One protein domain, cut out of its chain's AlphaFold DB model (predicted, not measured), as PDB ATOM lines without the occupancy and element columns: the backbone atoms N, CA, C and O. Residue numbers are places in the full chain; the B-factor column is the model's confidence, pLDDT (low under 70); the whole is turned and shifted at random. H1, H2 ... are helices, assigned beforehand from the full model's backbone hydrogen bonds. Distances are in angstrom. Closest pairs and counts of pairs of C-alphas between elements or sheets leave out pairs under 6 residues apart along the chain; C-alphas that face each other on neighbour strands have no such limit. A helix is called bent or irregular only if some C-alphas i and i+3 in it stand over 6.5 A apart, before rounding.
ATOM      1  N   ALA A 136     244.813 184.553 164.610       80.88
ATOM      2  CA  ALA A 136     245.325 183.309 164.030       80.88
ATOM      3  C   ALA A 136     244.225 182.536 163.281       80.88
ATOM      4  O   ALA A 136     243.065 182.570 163.688       80.88
ATOM      5  N   LEU A 137     244.569 181.845 162.188       91.75
ATOM      6  CA  LEU A 137     243.656 180.924 161.485       91.75
ATOM      7  C   LEU A 137     243.226 179.754 162.399       91.75
ATOM      8  O   LEU A 137     243.906 179.506 163.397       91.75
ATOM      9  N   PRO A 138     242.134 179.018 162.087       93.88
ATOM     10  CA  PRO A 138     241.649 177.927 162.933       93.88
ATOM     11  C   PRO A 138     242.782 176.953 163.272       93.88
ATOM     12  O   PRO A 138     243.461 176.504 162.345       93.88
ATOM     13  N   PRO A 139     243.034 176.603 164.542       93.19
ATOM     14  CA  PRO A 139     244.166 175.759 164.919       93.19
ATOM     15  C   PRO A 139     244.029 174.342 164.347       93.19
ATOM     16  O   PRO A 139     242.943 173.913 163.961       93.19
ATOM     17  N   ALA A 140     245.132 173.592 164.283       92.38
ATOM     18  CA  ALA A 140     245.111 172.199 163.812       92.38
ATOM     19  C   ALA A 140     244.248 171.285 164.702       92.38
ATOM     20  O   ALA A 140     243.692 170.301 164.219       92.38
ATOM     21  N   THR A 141     244.106 171.648 165.978       92.94
ATOM     22  CA  THR A 141     243.253 171.005 166.986       92.94
ATOM     23  C   THR A 141     241.833 171.576 167.035       92.94
ATOM     24  O   THR A 141     241.055 171.188 167.900       92.94
ATOM     25  N   GLY A 142     241.490 172.515 166.147       94.00
ATOM     26  CA  GLY A 142     240.159 173.112 166.095       94.00
ATOM     27  C   GLY A 142     239.082 172.082 165.759       94.00
ATOM     28  O   GLY A 142     239.373 171.035 165.175       94.00
ATOM     29  N   VAL A 143     237.832 172.387 166.100       95.56
ATOM     30  CA  VAL A 143     236.693 171.508 165.810       95.56
ATOM     31  C   VAL A 143     236.562 171.278 164.298       95.56
ATOM     32  O   VAL A 143     236.952 172.114 163.484       95.56
ATOM     33  N   VAL A 144     236.012 170.131 163.905       96.12
ATOM     34  CA  VAL A 144     235.656 169.838 162.514       96.12
ATOM     35  C   VAL A 144     234.165 169.542 162.467       96.12
ATOM     36  O   VAL A 144     233.740 168.418 162.717       96.12
ATOM     37  N   GLN A 145     233.369 170.567 162.169       96.25
ATOM     38  CA  GLN A 145     231.932 170.446 161.936       96.25
ATOM     39  C   GLN A 145     231.636 170.826 160.486       96.25
ATOM     40  O   GLN A 145     231.786 171.987 160.106       96.25
ATOM     41  N   ARG A 146     231.267 169.834 159.672       93.00
ATOM     42  CA  ARG A 146     231.020 169.994 158.229       93.00
ATOM     43  C   ARG A 146     229.567 170.330 157.915       93.00
ATOM     44  O   ARG A 146     229.318 170.905 156.864       93.00
ATOM     45  N   ASP A 147     228.647 169.960 158.803       93.50
ATOM     46  CA  ASP A 147     227.228 170.270 158.673       93.50
ATOM     47  C   ASP A 147     226.963 171.709 159.150       93.50
ATOM     48  O   ASP A 147     227.209 172.002 160.328       93.50
ATOM     49  N   PRO A 148     226.446 172.602 158.283       95.06
ATOM     50  CA  PRO A 148     226.052 173.951 158.671       95.06
ATOM     51  C   PRO A 148     224.993 174.035 159.773       95.06
ATOM     52  O   PRO A 148     224.916 175.056 160.455       95.06
ATOM     53  N   ALA A 149     224.195 172.983 159.967       96.56
ATOM     54  CA  ALA A 149     223.212 172.896 161.047       96.56
ATOM     55  C   ALA A 149     223.790 172.315 162.352       96.56
ATOM     56  O   ALA A 149     223.120 172.310 163.386       96.56
ATOM     57  N   GLY A 150     225.029 171.814 162.331       96.69
ATOM     58  CA  GLY A 150     225.649 171.183 163.487       96.69
ATOM     59  C   GLY A 150     225.996 172.178 164.598       96.69
ATOM     60  O   GLY A 150     226.424 173.300 164.339       96.69
ATOM     61  N   ALA A 151     225.910 171.731 165.857       96.44
ATOM     62  CA  ALA A 151     226.064 172.584 167.047       96.44
ATOM     63  C   ALA A 151     227.372 173.401 167.103       96.44
ATOM     64  O   ALA A 151     227.394 174.497 167.651       96.44
ATOM     65  N   ASN A 152     228.452 172.887 166.506       96.62
ATOM     66  CA  ASN A 152     229.763 173.544 166.486       96.62
ATOM     67  C   ASN A 152     230.065 174.276 165.164       96.62
ATOM     68  O   ASN A 152     231.216 174.632 164.916       96.62
ATOM     69  N   TRP A 153     229.083 174.475 164.273       96.56
ATOM     70  CA  TRP A 153     229.320 175.120 162.975       96.56
ATOM     71  C   TRP A 153     229.844 176.555 163.125       96.56
ATOM     72  O   TRP A 153     230.767 176.961 162.410       96.56
ATOM     73  N   THR A 154     229.279 177.292 164.084       95.12
ATOM     74  CA  THR A 154     229.597 178.694 164.385       95.12
ATOM     75  C   THR A 154     230.805 178.869 165.308       95.12
ATOM     76  O   THR A 154     231.146 180.003 165.638       95.12
ATOM     77  N   ASP A 155     231.456 177.783 165.740       94.81
ATOM     78  CA  ASP A 155     232.711 177.863 166.490       94.81
ATOM     79  C   ASP A 155     233.778 178.533 165.610       94.81
ATOM     80  O   ASP A 155     233.994 178.131 164.465       94.81
ATOM     81  N   THR A 156     234.458 179.559 166.124       91.94
ATOM     82  CA  THR A 156     235.459 180.345 165.377       91.94
ATOM     83  C   THR A 156     236.718 179.547 165.018       91.94
ATOM     84  O   THR A 156     237.467 179.929 164.112       91.94
ATOM     85  N   ASN A 157     236.937 178.421 165.700       93.44
ATOM     86  CA  ASN A 157     237.994 177.450 165.452       93.44
ATOM     87  C   ASN A 157     237.509 176.240 164.642       93.44
ATOM     88  O   ASN A 157     238.309 175.331 164.399       93.44
ATOM     89  N   ASN A 158     236.245 176.211 164.194       95.94
ATOM     90  CA  ASN A 158     235.778 175.175 163.279       95.94
ATOM     91  C   ASN A 158     236.549 175.262 161.955       95.94
ATOM     92  O   ASN A 158     236.390 176.213 161.186       95.94
ATOM     93  N   GLN A 159     237.365 174.249 161.678       96.12
ATOM     94  CA  GLN A 159     238.216 174.195 160.495       96.12
ATOM     95  C   GLN A 159     237.408 173.984 159.207       96.12
ATOM     96  O   GLN A 159     237.864 174.378 158.138       96.12
ATOM     97  N   ALA A 160     236.235 173.349 159.289       95.38
ATOM     98  CA  ALA A 160     235.414 173.021 158.123       95.38
ATOM     99  C   ALA A 160     234.487 174.165 157.683       95.38
ATOM    100  O   ALA A 160     233.935 174.105 156.586       95.38
ATOM    101  N   ASN A 161     234.346 175.220 158.491       95.50
ATOM    102  CA  ASN A 161     233.615 176.419 158.102       95.50
ATOM    103  C   ASN A 161     234.552 177.367 157.319       95.50
ATOM    104  O   ASN A 161     235.497 177.910 157.904       95.50
ATOM    105  N   PRO A 162     234.320 177.605 156.012       94.88
ATOM    106  CA  PRO A 162     235.209 178.420 155.181       94.88
ATOM    107  C   PRO A 162     235.299 179.881 155.643       94.88
ATOM    108  O   PRO A 162     236.340 180.510 155.462       94.88
ATOM    109  N   PHE A 163     234.264 180.415 156.300       91.94
ATOM    110  CA  PHE A 163     234.287 181.786 156.818       91.94
ATOM    111  C   PHE A 163     235.329 181.975 157.921       91.94
ATOM    112  O   PHE A 163     235.874 183.066 158.064       91.94
ATOM    113  N   ASN A 164     235.690 180.911 158.642       93.25
ATOM    114  CA  ASN A 164     236.737 180.971 159.657       93.25
ATOM    115  C   ASN A 164     238.152 181.067 159.065       93.25
ATOM    116  O   ASN A 164     239.095 181.333 159.806       93.25
ATOM    117  N   TRP A 165     238.322 180.875 157.755       93.50
ATOM    118  CA  TRP A 165     239.606 181.043 157.063       93.50
ATOM    119  C   TRP A 165     239.805 182.442 156.481       93.50
ATOM    120  O   TRP A 165     240.914 182.784 156.074       93.50
ATOM    121  N   VAL A 166     238.755 183.263 156.490       88.75
ATOM    122  CA  VAL A 166     238.816 184.674 156.119       88.75
ATOM    123  C   VAL A 166     238.831 185.496 157.401       88.75
ATOM    124  O   VAL A 166     237.938 185.401 158.241       88.75
ATOM    125  N   ARG A 167     239.865 186.315 157.581       78.38
ATOM    126  CA  ARG A 167     239.932 187.263 158.698       78.38
ATOM    127  C   ARG A 167     239.474 188.630 158.208       78.38
ATOM    128  O   ARG A 167     239.719 189.002 157.068       78.38
ATOM    129  N   SER A 168     238.779 189.375 159.058       73.19
ATOM    130  CA  SER A 168     238.345 190.734 158.746       73.19
ATOM    131  C   SER A 168     238.853 191.666 159.831       73.19
ATOM    132  O   SER A 168     238.606 191.432 161.011       73.19
ATOM    133  N   THR A 169     239.555 192.718 159.420       82.31
ATOM    134  CA  THR A 169     239.962 193.819 160.293       82.31
ATOM    135  C   THR A 169     239.414 195.097 159.678       82.31
ATOM    136  O   THR A 169     240.052 195.697 158.821       82.31
ATOM    137  N   ASN A 183     240.801 186.828 148.716       92.56
ATOM    138  CA  ASN A 183     240.660 185.405 149.015       92.56
ATOM    139  C   ASN A 183     240.561 184.585 147.732       92.56
ATOM    140  O   ASN A 183     240.030 185.048 146.724       92.56
ATOM    141  N   PHE A 184     241.000 183.333 147.813       95.19
ATOM    142  CA  PHE A 184     240.685 182.333 146.805       95.19
ATOM    143  C   PHE A 184     239.582 181.405 147.301       95.19
ATOM    144  O   PHE A 184     239.569 181.016 148.468       95.19
ATOM    145  N   VAL A 185     238.696 181.009 146.391       95.94
ATOM    146  CA  VAL A 185     237.658 180.011 146.652       95.94
ATOM    147  C   VAL A 185     237.868 178.855 145.685       95.94
ATOM    148  O   VAL A 185     237.736 179.015 144.473       95.94
ATOM    149  N   PHE A 186     238.204 177.690 146.230       96.06
ATOM    150  CA  PHE A 186     238.430 176.461 145.475       96.06
ATOM    151  C   PHE A 186     237.490 175.361 145.964       96.06
ATOM    152  O   PHE A 186     237.098 175.340 147.130       96.06
ATOM    153  N   SER A 187     237.160 174.417 145.081       95.31
ATOM    154  CA  SER A 187     236.562 173.150 145.503       95.31
ATOM    155  C   SER A 187     237.588 172.312 146.263       95.31
ATOM    156  O   SER A 187     238.778 172.344 145.941       95.31
ATOM    157  N   GLN A 188     237.124 171.525 147.234       95.25
ATOM    158  CA  GLN A 188     237.942 170.473 147.831       95.25
ATOM    159  C   GLN A 188     238.092 169.281 146.874       95.25
ATOM    160  O   GLN A 188     239.142 168.649 146.866       95.25
ATOM    161  N   CYS A 189     237.071 168.977 146.068       95.56
ATOM    162  CA  CYS A 189     237.011 167.776 145.239       95.56
ATOM    163  C   CYS A 189     236.952 168.125 143.746       95.56
ATOM    164  O   CYS A 189     236.107 168.924 143.324       95.56
ATOM    165  N   TYR A 190     237.814 167.488 142.958       94.94
ATOM    166  CA  TYR A 190     237.866 167.557 141.498       94.94
ATOM    167  C   TYR A 190     237.893 166.150 140.914       94.94
ATOM    168  O   TYR A 190     238.610 165.289 141.433       94.94
ATOM    169  N   THR A 191     237.126 165.927 139.846       92.75
ATOM    170  CA  THR A 191     237.107 164.646 139.121       92.75
ATOM    171  C   THR A 191     238.400 164.430 138.343       92.75
ATOM    172  O   THR A 191     238.922 163.317 138.329       92.75
ATOM    173  N   ASP A 192     238.953 165.494 137.757       92.94
ATOM    174  CA  ASP A 192     240.251 165.458 137.092       92.94
ATOM    175  C   ASP A 192     241.400 165.626 138.104       92.94
ATOM    176  O   ASP A 192     241.582 166.669 138.747       92.94
ATOM    177  N   ALA A 193     242.218 164.579 138.230       91.12
ATOM    178  CA  ALA A 193     243.394 164.571 139.091       91.12
ATOM    179  C   ALA A 193     244.473 165.579 138.647       91.12
ATOM    180  O   ALA A 193     245.214 166.089 139.498       91.12
ATOM    181  N   ALA A 194     244.558 165.901 137.353       95.38
ATOM    182  CA  ALA A 194     245.482 166.906 136.837       95.38
ATOM    183  C   ALA A 194     245.080 168.310 137.307       95.38
ATOM    184  O   ALA A 194     245.939 169.063 137.769       95.38
ATOM    185  N   VAL A 195     243.781 168.633 137.300       96.25
ATOM    186  CA  VAL A 195     243.258 169.905 137.832       96.25
ATOM    187  C   VAL A 195     243.547 170.025 139.328       96.25
ATOM    188  O   VAL A 195     244.106 171.031 139.773       96.25
ATOM    189  N   ALA A 196     243.251 168.984 140.112       95.62
ATOM    190  CA  ALA A 196     243.568 168.977 141.541       95.62
ATOM    191  C   ALA A 196     245.067 169.184 141.808       95.62
ATOM    192  O   ALA A 196     245.443 169.936 142.712       95.62
ATOM    193  N   THR A 197     245.925 168.546 141.011       96.88
ATOM    194  CA  THR A 197     247.384 168.696 141.103       96.88
ATOM    195  C   THR A 197     247.824 170.114 140.747       96.88
ATOM    196  O   THR A 197     248.611 170.709 141.483       96.88
ATOM    197  N   ALA A 198     247.280 170.700 139.679       98.12
ATOM    198  CA  ALA A 198     247.588 172.071 139.281       98.12
ATOM    199  C   ALA A 198     247.219 173.081 140.378       98.12
ATOM    200  O   ALA A 198     248.023 173.955 140.707       98.12
ATOM    201  N   ILE A 199     246.053 172.924 141.010       98.00
ATOM    202  CA  ILE A 199     245.611 173.799 142.108       98.00
ATOM    203  C   ILE A 199     246.496 173.616 143.344       98.00
ATOM    204  O   ILE A 199     246.896 174.604 143.964       98.00
ATOM    205  N   LYS A 200     246.863 172.373 143.687       97.94
ATOM    206  CA  LYS A 200     247.808 172.117 144.784       97.94
ATOM    207  C   LYS A 200     249.163 172.776 144.536       97.94
ATOM    208  O   LYS A 200     249.705 173.401 145.449       97.94
ATOM    209  N   ASN A 201     249.683 172.679 143.315       98.50
ATOM    210  CA  ASN A 201     250.946 173.304 142.930       98.50
ATOM    211  C   ASN A 201     250.851 174.829 143.012       98.50
ATOM    212  O   ASN A 201     251.705 175.456 143.636       98.50
ATOM    213  N   PHE A 202     249.775 175.413 142.478       98.25
ATOM    214  CA  PHE A 202     249.510 176.846 142.586       98.25
ATOM    215  C   PHE A 202     249.521 177.320 144.045       98.25
ATOM    216  O   PHE A 202     250.255 178.251 144.373       98.25
ATOM    217  N   LEU A 203     248.768 176.666 144.935       98.06
ATOM    218  CA  LEU A 203     248.699 177.049 146.350       98.06
ATOM    219  C   LEU A 203     250.041 176.848 147.066       98.06
ATOM    220  O   LEU A 203     250.448 177.699 147.856       98.06
ATOM    221  N   THR A 204     250.764 175.770 146.750       98.25
ATOM    222  CA  THR A 204     252.111 175.515 147.287       98.25
ATOM    223  C   THR A 204     253.080 176.632 146.906       98.25
ATOM    224  O   THR A 204     253.790 177.155 147.766       98.25
ATOM    225  N   THR A 205     253.077 177.060 145.640       98.00
ATOM    226  CA  THR A 205     253.893 178.188 145.174       98.00
ATOM    227  C   THR A 205     253.432 179.507 145.789       98.00
ATOM    228  O   THR A 205     254.265 180.272 146.282       98.00
ATOM    229  N   HIS A 206     252.122 179.770 145.810       97.12
ATOM    230  CA  HIS A 206     251.552 181.017 146.314       97.12
ATOM    231  C   HIS A 206     251.913 181.257 147.787       97.12
ATOM    232  O   HIS A 206     252.390 182.341 148.123       97.12
ATOM    233  N   TYR A 207     251.766 180.235 148.639       96.25
ATOM    234  CA  TYR A 207     252.080 180.302 150.072       96.25
ATOM    235  C   TYR A 207     253.534 179.933 150.416       96.25
ATOM    236  O   TYR A 207     253.872 179.796 151.596       96.25
ATOM    237  N   SER A 208     254.411 179.791 149.417       96.69
ATOM    238  CA  SER A 208     255.833 179.523 149.643       96.69
ATOM    239  C   SER A 208     256.529 180.683 150.364       96.69
ATOM    240  O   SER A 208     256.116 181.846 150.296       96.69
ATOM    241  N   THR A 209     257.631 180.371 151.047       95.56
ATOM    242  CA  THR A 209     258.500 181.372 151.683       95.56
ATOM    243  C   THR A 209     259.043 182.363 150.660       95.56
ATOM    244  O   THR A 209     258.937 183.562 150.886       95.56
ATOM    245  N   ALA A 210     259.528 181.870 149.515       95.88
ATOM    246  CA  ALA A 210     260.083 182.689 148.440       95.88
ATOM    247  C   ALA A 210     259.070 183.701 147.881       95.88
ATOM    248  O   ALA A 210     259.399 184.870 147.691       95.88
ATOM    249  N   ASN A 211     257.817 183.285 147.666       96.12
ATOM    250  CA  ASN A 211     256.783 184.184 147.150       96.12
ATOM    251  C   ASN A 211     256.299 185.223 148.180       96.12
ATOM    252  O   ASN A 211     255.647 186.204 147.819       96.12
ATOM    253  N   SER A 212     256.636 185.013 149.454       93.94
ATOM    254  CA  SER A 212     256.192 185.822 150.588       93.94
ATOM    255  C   SER A 212     257.300 186.687 151.201       93.94
ATOM    256  O   SER A 212     257.121 187.223 152.295       93.94
ATOM    257  N   THR A 213     258.456 186.791 150.544       94.06
ATOM    258  CA  THR A 213     259.541 187.686 150.958       94.06
ATOM    259  C   THR A 213     259.093 189.142 150.814       94.06
ATOM    260  O   THR A 213     258.619 189.531 149.747       94.06
ATOM    261  N   VAL A 214     259.251 189.937 151.874       91.00
ATOM    262  CA  VAL A 214     258.914 191.369 151.905       91.00
ATOM    263  C   VAL A 214     260.199 192.186 151.821       91.00
ATOM    264  O   VAL A 214     261.108 191.968 152.625       91.00
ATOM    265  N   GLY A 215     260.270 193.132 150.883       88.00
ATOM    266  CA  GLY A 215     261.443 193.982 150.687       88.00
ATOM    267  C   GLY A 215     262.711 193.232 150.246       88.00
ATOM    268  O   GLY A 215     262.668 192.099 149.764       88.00
ATOM    269  N   GLY A 216     263.862 193.893 150.409       88.44
ATOM    270  CA  GLY A 216     265.174 193.381 149.997       88.44
ATOM    271  C   GLY A 216     265.407 193.416 148.482       88.44
ATOM    272  O   GLY A 216     264.590 193.931 147.724       88.44
ATOM    273  N   SER A 217     266.542 192.867 148.033       90.56
ATOM    274  CA  SER A 217     266.926 192.866 146.610       90.56
ATOM    275  C   SER A 217     266.079 191.921 145.748       90.56
ATOM    276  O   SER A 217     265.989 192.117 144.544       90.56
ATOM    277  N   ASN A 218     265.458 190.908 146.364       92.12
ATOM    278  CA  ASN A 218     264.640 189.892 145.698       92.12
ATOM    279  C   ASN A 218     263.294 189.716 146.432       92.12
ATOM    280  O   ASN A 218     263.080 188.681 147.074       92.12
ATOM    281  N   PRO A 219     262.393 190.715 146.384       94.38
ATOM    282  CA  PRO A 219     261.077 190.607 147.008       94.38
ATOM    283  C   PRO A 219     260.232 189.535 146.308       94.38
ATOM    284  O   PRO A 219     260.363 189.310 145.101       94.38
ATOM    285  N   GLY A 220     259.334 188.886 147.050       95.75
ATOM    286  CA  GLY A 220     258.372 187.929 146.502       95.75
ATOM    287  C   GLY A 220     257.323 188.612 145.615       95.75
ATOM    288  O   GLY A 220     257.169 189.835 145.653       95.75
ATOM    289  N   LYS A 221     256.561 187.848 144.816       95.19
ATOM    290  CA  LYS A 221     255.579 188.455 143.893       95.19
ATOM    291  C   LYS A 221     254.459 189.189 144.624       95.19
ATOM    292  O   LYS A 221     253.979 190.192 144.117       95.19
ATOM    293  N   ILE A 222     254.085 188.743 145.823       94.31
ATOM    294  CA  ILE A 222     253.059 189.419 146.628       94.31
ATOM    295  C   ILE A 222     253.494 190.862 146.955       94.31
ATOM    296  O   ILE A 222     252.741 191.802 146.712       94.31
ATOM    297  N   ASP A 223     254.733 191.046 147.416       92.44
ATOM    298  CA  ASP A 223     255.272 192.367 147.770       92.44
ATOM    299  C   ASP A 223     255.554 193.239 146.530       92.44
ATOM    300  O   ASP A 223     255.312 194.448 146.550       92.44
ATOM    301  N   GLN A 224     255.966 192.633 145.404       93.38
ATOM    302  CA  GLN A 224     256.123 193.342 144.119       93.38
ATOM    303  C   GLN A 224     254.816 194.012 143.663       93.38
ATOM    304  O   GLN A 224     254.853 195.110 143.112       93.38
ATOM    305  N   HIS A 225     253.672 193.393 143.958       93.12
ATOM    306  CA  HIS A 225     252.337 193.933 143.688       93.12
ATOM    307  C   HIS A 225     251.767 194.769 144.854       93.12
ATOM    308  O   HIS A 225     250.570 195.045 144.892       93.12
ATOM    309  N   LYS A 226     252.613 195.191 145.808       91.56
ATOM    310  CA  LYS A 226     252.251 196.018 146.981       91.56
ATOM    311  C   LYS A 226     251.168 195.402 147.872       91.56
ATOM    312  O   LYS A 226     250.473 196.111 148.598       91.56
ATOM    313  N   LEU A 227     251.050 194.077 147.848       92.12
ATOM    314  CA  LEU A 227     250.208 193.317 148.761       92.12
ATOM    315  C   LEU A 227     251.035 192.835 149.956       92.12
ATOM    316  O   LEU A 227     252.262 192.770 149.910       92.12
ATOM    317  N   VAL A 228     250.347 192.470 151.036       91.62
ATOM    318  CA  VAL A 228     250.984 191.939 152.245       91.62
ATOM    319  C   VAL A 228     250.840 190.415 152.263       91.62
ATOM    320  O   VAL A 228     249.715 189.915 152.204       91.62
ATOM    321  N   PRO A 229     251.944 189.649 152.342       91.81
ATOM    322  CA  PRO A 229     251.862 188.199 152.445       91.81
ATOM    323  C   PRO A 229     251.300 187.767 153.800       91.81
ATOM    324  O   PRO A 229     251.485 188.436 154.816       91.81
ATOM    325  N   LEU A 230     250.669 186.589 153.839       90.38
ATOM    326  CA  LEU A 230     250.288 185.974 155.109       90.38
ATOM    327  C   LEU A 230     251.522 185.737 155.992       90.38
ATOM    328  O   LEU A 230     252.616 185.418 155.506       90.38
ATOM    329  N   THR A 231     251.308 185.816 157.308       89.44
ATOM    330  CA  THR A 231     252.338 185.496 158.302       89.44
ATOM    331  C   THR A 231     252.855 184.067 158.106       89.44
ATOM    332  O   THR A 231     252.095 183.194 157.668       89.44
ATOM    333  N   PRO A 232     254.121 183.772 158.461       91.75
ATOM    334  CA  PRO A 232     254.672 182.423 158.327       91.75
ATOM    335  C   PRO A 232     253.799 181.340 158.976       91.75
ATOM    336  O   PRO A 232     253.558 180.304 158.362       91.75
ATOM    337  N   ALA A 233     253.252 181.611 160.166       91.94
ATOM    338  CA  ALA A 233     252.353 180.695 160.867       91.94
ATOM    339  C   ALA A 233     251.065 180.420 160.072       91.94
ATOM    340  O   ALA A 233     250.683 179.262 159.895       91.94
ATOM    341  N   ASN A 234     250.426 181.465 159.534       92.31
ATOM    342  CA  ASN A 234     249.201 181.313 158.752       92.31
ATOM    343  C   ASN A 234     249.460 180.600 157.415       92.31
ATOM    344  O   ASN A 234     248.668 179.739 157.036       92.31
ATOM    345  N   ARG A 235     250.585 180.867 156.735       93.44
ATOM    346  CA  ARG A 235     250.967 180.129 155.512       93.44
ATOM    347  C   ARG A 235     251.126 178.638 155.784       93.44
ATOM    348  O   ARG A 235     250.502 177.824 155.107       93.44
ATOM    349  N   THR A 236     251.905 178.282 156.808       94.94
ATOM    350  CA  THR A 236     252.077 176.885 157.231       94.94
ATOM    351  C   THR A 236     250.732 176.249 157.555       94.94
ATOM    352  O   THR A 236     250.478 175.108 157.170       94.94
ATOM    353  N   ARG A 237     249.837 176.996 158.207       95.31
ATOM    354  CA  ARG A 237     248.520 176.487 158.578       95.31
ATOM    355  C   ARG A 237     247.624 176.188 157.372       95.31
ATOM    356  O   ARG A 237     246.977 175.139 157.365       95.31
ATOM    357  N   VAL A 238     247.613 177.069 156.372       96.12
ATOM    358  CA  VAL A 238     246.881 176.887 155.105       96.12
ATOM    359  C   VAL A 238     247.429 175.687 154.331       96.12
ATOM    360  O   VAL A 238     246.660 174.810 153.938       96.12
ATOM    361  N   LEU A 239     248.755 175.597 154.171       97.56
ATOM    362  CA  LEU A 239     249.402 174.471 153.486       97.56
ATOM    363  C   LEU A 239     249.111 173.138 154.188       97.56
ATOM    364  O   LEU A 239     248.767 172.155 153.532       97.56
ATOM    365  N   ALA A 240     249.173 173.109 155.521       97.38
ATOM    366  CA  ALA A 240     248.829 171.923 156.295       97.38
ATOM    367  C   ALA A 240     247.367 171.499 156.076       97.38
ATOM    368  O   ALA A 240     247.108 170.334 155.789       97.38
ATOM    369  N   ALA A 241     246.414 172.433 156.172       97.12
ATOM    370  CA  ALA A 241     244.990 172.126 156.034       97.12
ATOM    371  C   ALA A 241     244.616 171.627 154.636       97.12
ATOM    372  O   ALA A 241     243.944 170.604 154.515       97.12
ATOM    373  N   PHE A 242     245.029 172.358 153.600       97.94
ATOM    374  CA  PHE A 242     244.447 172.214 152.266       97.94
ATOM    375  C   PHE A 242     245.339 171.463 151.273       97.94
ATOM    376  O   PHE A 242     244.839 170.991 150.252       97.94
ATOM    377  N   ILE A 243     246.631 171.302 151.570       97.94
ATOM    378  CA  ILE A 243     247.590 170.650 150.667       97.94
ATOM    379  C   ILE A 243     248.094 169.344 151.267       97.94
ATOM    380  O   ILE A 243     247.800 168.275 150.729       97.94
ATOM    381  N   ASN A 244     248.801 169.428 152.395       96.31
ATOM    382  CA  ASN A 244     249.480 168.280 152.999       96.31
ATOM    383  C   ASN A 244     248.485 167.314 153.652       96.31
ATOM    384  O   ASN A 244     248.661 166.101 153.592       96.31
ATOM    385  N   GLY A 245     247.418 167.861 154.236       93.81
ATOM    386  CA  GLY A 245     246.436 167.112 155.000       93.81
ATOM    387  C   GLY A 245     246.722 167.130 156.497       93.81
ATOM    388  O   GLY A 245     247.854 167.242 156.963       93.81
ATOM    389  N   THR A 246     245.640 167.021 157.255       93.69
ATOM    390  CA  THR A 246     245.625 166.848 158.708       93.69
ATOM    391  C   THR A 246     244.548 165.822 159.051       93.69
ATOM    392  O   THR A 246     243.809 165.368 158.175       93.69
ATOM    393  N   THR A 247     244.376 165.516 160.336       91.31
ATOM    394  CA  THR A 247     243.242 164.715 160.828       91.31
ATOM    395  C   THR A 247     241.875 165.314 160.476       91.31
ATOM    396  O   THR A 247     240.878 164.597 160.466       91.31
ATOM    397  N   ALA A 248     241.813 166.604 160.128       93.75
ATOM    398  CA  ALA A 248     240.588 167.253 159.685       93.75
ATOM    399  C   ALA A 248     240.161 166.860 158.263       93.75
ATOM    400  O   ALA A 248     239.020 167.132 157.898       93.75
ATOM    401  N   ASN A 249     241.027 166.223 157.459       94.81
ATOM    402  CA  ASN A 249     240.732 165.791 156.085       94.81
ATOM    403  C   ASN A 249     240.189 166.924 155.186       94.81
ATOM    404  O   ASN A 249     239.194 166.754 154.480       94.81
ATOM    405  N   LEU A 250     240.793 168.114 155.254       95.88
ATOM    406  CA  LEU A 250     240.407 169.284 154.444       95.88
ATOM    407  C   LEU A 250     241.248 169.447 153.176       95.88
ATOM    408  O   LEU A 250     240.971 170.317 152.353       95.88
ATOM    409  N   ASN A 251     242.265 168.606 152.997       96.88
ATOM    410  CA  ASN A 251     243.134 168.696 151.843       96.88
ATOM    411  C   ASN A 251     242.387 168.397 150.545       96.88
ATOM    412  O   ASN A 251     241.456 167.586 150.506       96.88
ATOM    413  N   ILE A 252     242.809 169.082 149.482       96.94
ATOM    414  CA  ILE A 252     242.239 168.940 148.144       96.94
ATOM    415  C   ILE A 252     242.371 167.480 147.697       96.94
ATOM    416  O   ILE A 252     243.434 166.865 147.843       96.94
ATOM    417  N   ASN A 253     241.292 166.929 147.149       95.12
ATOM    418  CA  ASN A 253     241.146 165.530 146.755       95.12
ATOM    419  C   ASN A 253     241.527 164.536 147.868       95.12
ATOM    420  O   ASN A 253     242.126 163.497 147.603       95.12
ATOM    421  N   ASN A 254     241.195 164.843 149.127       94.81
ATOM    422  CA  ASN A 254     241.272 163.861 150.208       94.81
ATOM    423  C   ASN A 254     240.401 162.640 149.861       94.81
ATOM    424  O   ASN A 254     239.208 162.800 149.620       94.81
ATOM    425  N   ALA A 255     240.980 161.436 149.846       91.06
ATOM    426  CA  ALA A 255     240.293 160.231 149.373       91.06
ATOM    427  C   ALA A 255     239.054 159.866 150.209       91.06
ATOM    428  O   ALA A 255     238.029 159.491 149.648       91.06
ATOM    429  N   THR A 256     239.113 160.032 151.533       89.62
ATOM    430  CA  THR A 256     237.990 159.729 152.434       89.62
ATOM    431  C   THR A 256     236.805 160.654 152.182       89.62
ATOM    432  O   THR A 256     235.662 160.209 152.136       89.62
ATOM    433  N   VAL A 257     237.071 161.951 152.002       90.56
ATOM    434  CA  VAL A 257     236.014 162.942 151.766       90.56
ATOM    435  C   VAL A 257     235.545 162.879 150.316       90.56
ATOM    436  O   VAL A 257     234.377 162.621 150.057       90.56
ATOM    437  N   CYS A 258     236.451 163.056 149.358       91.06
ATOM    438  CA  CYS A 258     236.114 163.171 147.940       91.06
ATOM    439  C   CYS A 258     235.762 161.840 147.266       91.06
ATOM    440  O   CYS A 258     235.205 161.863 146.177       91.06
ATOM    441  N   GLY A 259     236.017 160.693 147.904       79.31
ATOM    442  CA  GLY A 259     235.476 159.408 147.453       79.31
ATOM    443  C   GLY A 259     233.952 159.302 147.604       79.31
ATOM    444  O   GLY A 259     233.342 158.443 146.978       79.31
ATOM    445  N   SER A 260     233.338 160.186 148.402       68.25
ATOM    446  CA  SER A 260     231.900 160.178 148.704       68.25
ATOM    447  C   SER A 260     231.101 161.288 147.999       68.25
ATOM    448  O   SER A 260     229.885 161.346 148.158       68.25
TER     449      SER A 260
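AT A GLANCE: This is residues 136 to 169 and 183 to 260 of the 265 residues of the protein "Alkaline phosphatase L" of Alcaligenes xylosoxydans xylosoxydans (UniProt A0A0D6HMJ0). This domain has little regular structure: two helices, H2 and H4, run side by side in opposite ways among long loops, with residues 207 to 220 and H3 towards one end of the longest axis and residues 147 to 154 towards the other. The printed part has 112 residues, five named helices, H1 to H5 in chain order, and no named strand; the class is all helix, with under half of the residues in named elements. It is compact, radius of gyration of the C-alphas 15.2 A, and only just flat, spanning 48 by 35 by 19 A.

IN THESE COORDINATES: From Ala 136, go to H1, residues 162 to 165. Find C-alpha 193 at (243.394, 164.571, 139.091); H2 runs 19.7 A to residue 206. H3 is residues 221 to 224. H4, residues 232 to 244, spans 16.0 A and is only just irregular: C-alphas 241 and 244 are 6.6 A apart. H5, residues 255 to 258, ends at (236.114, 163.171, 147.940).

HOW THE PARTS SIT: H2, with residues 200 to 204 alone, touches residues 239 to 243 of H4 at a shallow tilt of 7 degrees; the closest C-alphas, Lys 200 and Ile 243, are 6.1 A apart. H1, H3 and H5 touch no helix. Every O i to N i+4 pair is within hydrogen-bond range in H2, 8 of 9 in H4; the others are too short for one.

THE WHOLE: Residues 170 to 182 are cut out, a 14.1 A gap between C-alphas 169 and 183. The H2 to H3 link is long. Only residue 260 has pLDDT under 70.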